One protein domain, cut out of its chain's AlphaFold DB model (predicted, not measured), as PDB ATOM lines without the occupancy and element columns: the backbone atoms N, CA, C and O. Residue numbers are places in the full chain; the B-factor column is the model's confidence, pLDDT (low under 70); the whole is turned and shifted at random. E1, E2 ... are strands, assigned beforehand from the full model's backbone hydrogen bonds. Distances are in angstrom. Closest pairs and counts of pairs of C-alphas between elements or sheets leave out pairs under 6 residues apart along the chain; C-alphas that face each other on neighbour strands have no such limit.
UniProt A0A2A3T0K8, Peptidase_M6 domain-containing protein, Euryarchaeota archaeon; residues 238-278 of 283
ATOM      1  N   PRO A 238     218.624 -32.556  68.223       93.19
ATOM      2  CA  PRO A 238     217.977 -31.449  68.902       93.19
ATOM      3  C   PRO A 238     218.800 -30.157  68.820       93.19
ATOM      4  O   PRO A 238     220.026 -30.127  68.907       93.19
ATOM      5  N   VAL A 239     218.102 -29.025  68.757       93.25
ATOM      6  CA  VAL A 239     218.714 -27.699  68.854       93.25
ATOM      7  C   VAL A 239     219.055 -27.412  70.314       93.25
ATOM      8  O   VAL A 239     218.172 -27.163  71.142       93.25
ATOM      9  N   VAL A 240     220.348 -27.406  70.636       91.31
ATOM     10  CA  VAL A 240     220.830 -27.053  71.977       91.31
ATOM     11  C   VAL A 240     220.592 -25.571  72.253       91.31
ATOM     12  O   VAL A 240     221.108 -24.691  71.561       91.31
ATOM     13  N   VAL A 241     219.833 -25.281  73.308       90.00
ATOM     14  CA  VAL A 241     219.566 -23.916  73.765       90.00
ATOM     15  C   VAL A 241     220.763 -23.409  74.563       90.00
ATOM     16  O   VAL A 241     221.055 -23.898  75.656       90.00
ATOM     17  N   THR A 242     221.464 -22.414  74.017       88.75
ATOM     18  CA  THR A 242     222.673 -21.848  74.638       88.75
ATOM     19  C   THR A 242     222.455 -20.530  75.367       88.75
ATOM     20  O   THR A 242     223.278 -20.170  76.204       88.75
ATOM     21  N   ASP A 243     221.365 -19.829  75.058       86.94
ATOM     22  CA  ASP A 243     221.042 -18.491  75.550       86.94
ATOM     23  C   ASP A 243     219.522 -18.334  75.714       86.94
ATOM     24  O   ASP A 243     218.739 -19.153  75.229       86.94
ATOM     25  N   ASP A 244     219.097 -17.254  76.373       87.25
ATOM     26  CA  ASP A 244     217.681 -16.949  76.587       87.25
ATOM     27  C   ASP A 244     216.912 -16.839  75.259       87.25
ATOM     28  O   ASP A 244     217.151 -15.945  74.439       87.25
ATOM     29  N   LEU A 245     215.913 -17.706  75.079       87.06
ATOM     30  CA  LEU A 245     214.971 -17.638  73.965       87.06
ATOM     31  C   LEU A 245     213.705 -16.895  74.399       87.06
ATOM     32  O   LEU A 245     212.985 -17.322  75.301       87.06
ATOM     33  N   THR A 246     213.396 -15.784  73.727       89.69
ATOM     34  CA  THR A 246     212.164 -15.015  73.963       89.69
ATOM     35  C   THR A 246     211.262 -15.062  72.738       89.69
ATOM     36  O   THR A 246     211.742 -14.993  71.610       89.69
ATOM     37  N   ASN A 247     209.946 -15.160  72.958       89.31
ATOM     38  CA  ASN A 247     208.935 -15.269  71.896       89.31
ATOM     39  C   ASN A 247     209.161 -16.459  70.942       89.31
ATOM     40  O   ASN A 247     208.884 -16.353  69.749       89.31
ATOM     41  N   LEU A 248     209.672 -17.576  71.469       89.12
ATOM     42  CA  LEU A 248     209.835 -18.805  70.702       89.12
ATOM     43  C   LEU A 248     208.463 -19.333  70.267       89.12
ATOM     44  O   LEU A 248     207.604 -19.597  71.111       89.12
ATOM     45  N   VAL A 249     208.283 -19.492  68.959       89.19
ATOM     46  CA  VAL A 249     207.150 -20.209  68.377       89.19
ATOM     47  C   VAL A 249     207.601 -21.642  68.147       89.19
ATOM     48  O   VAL A 249     208.652 -21.874  67.554       89.19
ATOM     49  N   LEU A 250     206.834 -22.585  68.678       89.62
ATOM     50  CA  LEU A 250     207.065 -24.004  68.475       89.62
ATOM     51  C   LEU A 250     206.104 -24.481  67.400       89.62
ATOM     52  O   LEU A 250     204.891 -24.345  67.564       89.62
ATOM     53  N   GLU A 251     206.663 -25.025  66.331       91.06
ATOM     54  CA  GLU A 251     205.894 -25.732  65.320       91.06
ATOM     55  C   GLU A 251     205.851 -27.220  65.681       91.06
ATOM     56  O   GLU A 251     206.824 -27.738  66.245       91.06
ATOM     57  N   PRO A 252     204.742 -27.911  65.389       89.56
ATOM     58  CA  PRO A 252     204.689 -29.354  65.521       89.56
ATOM     59  C   PRO A 252     205.716 -30.057  64.625       89.56
ATOM     60  O   PRO A 252     206.018 -29.577  63.528       89.56
ATOM     61  N   ILE A 253     206.260 -31.186  65.081       87.56
ATOM     62  CA  ILE A 253     207.333 -31.898  64.376       87.56
ATOM     63  C   ILE A 253     206.897 -32.366  62.984       87.56
ATOM     64  O   ILE A 253     207.662 -32.239  62.032       87.56
ATOM     65  N   GLU A 254     205.639 -32.778  62.835       83.06
ATOM     66  CA  GLU A 254     205.059 -33.208  61.563       83.06
ATOM     67  C   GLU A 254     204.962 -32.063  60.535       83.06
ATOM     68  O   GLU A 254     204.837 -32.291  59.336       83.06
ATOM     69  N   ASN A 255     205.073 -30.810  60.991       87.25
ATOM     70  CA  ASN A 255     205.084 -29.609  60.154       87.25
ATOM     71  C   ASN A 255     206.490 -28.992  60.014       87.25
ATOM     72  O   ASN A 255     206.622 -27.810  59.687       87.25
ATOM     73  N   GLY A 256     207.550 -29.768  60.268       83.31
ATOM     74  CA  GLY A 256     208.937 -29.292  60.210       83.31
ATOM     75  C   GLY A 256     209.387 -28.541  61.465       83.31
ATOM     76  O   GLY A 256     210.320 -27.734  61.406       83.31
ATOM     77  N   GLY A 257     208.716 -28.773  62.596       88.50
ATOM     78  CA  GLY A 257     209.190 -28.358  63.911       88.50
ATOM     79  C   GLY A 257     210.549 -28.966  64.265       88.50
ATOM     80  O   GLY A 257     211.058 -29.853  63.588       88.50
ATOM     81  N   VAL A 258     211.144 -28.492  65.358       91.25
ATOM     82  CA  VAL A 258     212.417 -29.020  65.874       91.25
ATOM     83  C   VAL A 258     212.313 -29.292  67.365       91.25
ATOM     84  O   VAL A 258     211.521 -28.660  68.073       91.25
ATOM     85  N   VAL A 259     213.145 -30.211  67.849       93.06
ATOM     86  CA  VAL A 259     213.307 -30.458  69.283       93.06
ATOM     87  C   VAL A 259     214.332 -29.501  69.855       93.06
ATOM     88  O   VAL A 259     215.382 -29.275  69.262       93.06
ATOM     89  N   TYR A 260     214.029 -28.947  71.023       92.75
ATOM     90  CA  TYR A 260     214.958 -28.110  71.773       92.75
ATOM     91  C   TYR A 260     215.503 -28.880  72.968       92.75
ATOM     92  O   TYR A 260     214.719 -29.397  73.764       92.75
ATOM     93  N   LEU A 261     216.826 -28.890  73.121       92.31
ATOM     94  CA  LEU A 261     217.511 -29.429  74.292       92.31
ATOM     95  C   LEU A 261     217.892 -28.283  75.228       92.31
ATOM     96  O   LEU A 261     218.585 -27.346  74.831       92.31
ATOM     97  N   LEU A 262     217.425 -28.352  76.474       90.81
ATOM     98  CA  LEU A 262     217.677 -27.371  77.525       90.81
ATOM     99  C   LEU A 262     218.567 -28.011  78.601       90.81
ATOM    100  O   LEU A 262     218.045 -28.745  79.443       90.81
ATOM    101  N   PRO A 263     219.885 -27.745  78.610       87.31
ATOM    102  CA  PRO A 263     220.780 -28.330  79.604       87.31
ATOM    103  C   PRO A 263     220.508 -27.784  81.014       87.31
ATOM    104  O   PRO A 263     220.204 -26.600  81.179       87.31
ATOM    105  N   ILE A 264     220.688 -28.615  82.040       85.75
ATOM    106  CA  ILE A 264     220.468 -28.285  83.456       85.75
ATOM    107  C   ILE A 264     221.789 -28.439  84.225       85.75
ATOM    108  O   ILE A 264     222.415 -29.488  84.144       85.75
ATOM    109  N   PRO A 265     222.242 -27.433  85.004       84.19
ATOM    110  CA  PRO A 265     221.657 -26.103  85.212       84.19
ATOM    111  C   PRO A 265     221.914 -25.110  84.058       84.19
ATOM    112  O   PRO A 265     221.598 -23.927  84.182       84.19
ATOM    113  N   GLY A 266     222.540 -25.559  82.971       77.62
ATOM    114  CA  GLY A 266     222.835 -24.763  81.781       77.62
ATOM    115  C   GLY A 266     223.975 -25.377  80.972       77.62
ATOM    116  O   GLY A 266     224.734 -26.199  81.484       77.62
ATOM    117  N   ASN A 267     224.124 -24.964  79.713       75.62
ATOM    118  CA  ASN A 267     225.110 -25.525  78.771       75.62
ATOM    119  C   ASN A 267     226.578 -25.421  79.241       75.62
ATOM    120  O   ASN A 267     227.439 -26.168  78.793       75.62
ATOM    121  N   TRP A 268     226.869 -24.499  80.156       77.69
ATOM    122  CA  TRP A 268     228.191 -24.248  80.728       77.69
ATOM    123  C   TRP A 268     228.589 -25.252  81.815       77.69
ATOM    124  O   TRP A 268     229.743 -25.261  82.242       77.69
ATOM    125  N   SER A 269     227.640 -26.048  82.310       76.25
ATOM    126  CA  SER A 269     227.847 -26.916  83.470       76.25
ATOM    127  C   SER A 269     228.610 -28.201  83.151       76.25
ATOM    128  O   SER A 269     229.197 -28.783  84.059       76.25
ATOM    129  N   GLY A 270     228.612 -28.635  81.883       76.19
ATOM    130  CA  GLY A 270     229.087 -29.968  81.502       76.19
ATOM    131  C   GLY A 270     228.276 -31.102  82.141       76.19
ATOM    132  O   GLY A 270     228.801 -32.198  82.281       76.19
ATOM    133  N   SER A 271     227.054 -30.805  82.597       82.38
ATOM    134  CA  SER A 271     226.089 -31.778  83.105       82.38
ATOM    135  C   SER A 271     225.455 -32.547  81.951       82.38
ATOM    136  O   SER A 271     225.149 -31.949  80.918       82.38
ATOM    137  N   ASP A 272     225.198 -33.831  82.179       82.06
ATOM    138  CA  ASP A 272     224.446 -34.695  81.266       82.06
ATOM    139  C   ASP A 272     222.925 -34.620  81.521       82.06
ATOM    140  O   ASP A 272     222.147 -35.302  80.864       82.06
ATOM    141  N   GLU A 273     222.473 -33.785  82.466       85.94
ATOM    142  CA  GLU A 273     221.050 -33.551  82.732       85.94
ATOM    143  C   GLU A 273     220.474 -32.482  81.788       85.94
ATOM    144  O   GLU A 273     221.016 -31.378  81.663       85.94
ATOM    145  N   TYR A 274     219.335 -32.772  81.158       85.50
ATOM    146  CA  TYR A 274     218.664 -31.860  80.231       85.50
ATOM    147  C   TYR A 274     217.150 -32.103  80.167       85.50
ATOM    148  O   TYR A 274     216.647 -33.147  80.570       85.50
ATOM    149  N   PHE A 275     216.415 -31.131  79.619       86.38
ATOM    150  CA  PHE A 275     215.048 -31.331  79.132       86.38
ATOM    151  C   PHE A 275     215.026 -31.335  77.606       86.38
ATOM    152  O   PHE A 275     215.705 -30.518  76.983       86.38
ATOM    153  N   LEU A 276     214.183 -32.178  77.012       84.38
ATOM    154  CA  LEU A 276     213.813 -32.090  75.600       84.38
ATOM    155  C   LEU A 276     212.399 -31.535  75.473       84.38
ATOM    156  O   LEU A 276     211.486 -31.953  76.187       84.38
ATOM    157  N   ARG A 277     212.211 -30.577  74.565       80.56
ATOM    158  CA  ARG A 277     210.912 -29.951  74.309       80.56
ATOM    159  C   ARG A 277     210.526 -30.092  72.845       80.56
ATOM    160  O   ARG A 277     211.267 -29.652  71.969       80.56
ATOM    161  N   ILE A 278     209.333 -30.636  72.617       85.50
ATOM    162  CA  ILE A 278     208.736 -30.873  71.300       85.50
ATOM    163  C   ILE A 278     207.239 -30.529  71.327       85.50
ATOM    164  O   ILE A 278     206.626 -30.489  72.395       85.50
TER     165      ILE A 278
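AT A GLANCE: This is residues 238 to 278 of the 283 residues of the protein "Peptidase_M6 domain-containing protein" of Euryarchaeota archaeon (UniProt A0A2A3T0K8). With little regular structure, this is a small two-stranded hairpin, E1 and E2, with a wide open loop of unnamed chain to one side of it. That stretch, residues 238 to 259, begins with a short parallel pairing of residues 239 to 240 with 260 to 261 of E1. The printed part has 41 residues, 8 of them in two named strands, E1 then E2, antiparallel; there is no named helix and the class is all strand. It is flat, 33 by 20 by 10 A, and only just loose, close to compact, with a radius of gyration of the C-alphas of 11.0 A.

HOW THE PARTS SIT: E1, residues 260 to 263, and E2, residues 274 to 277, form a hairpin, antiparallel at 161 degrees between directions. C-alphas 263 and 274 face each other at 4.2 A. N 262 and O 275 are within hydrogen-bond range at 2.8 A.

IN THESE COORDINATES: E1 begins at C-alpha 260 (214.958, -28.110, 71.773) and is 9.8 A long. E2 ends at C-alpha 277 (210.912, -29.951, 74.309) and is 9.9 A long.

THE WHOLE: The C-alphas farthest apart, those of Asn 255 and Ser 269, are 32.7 A apart. The printed part has no cut, and the link from E1 to E2 is short, 10 residues. No printed residue is under 70 in pLDDT.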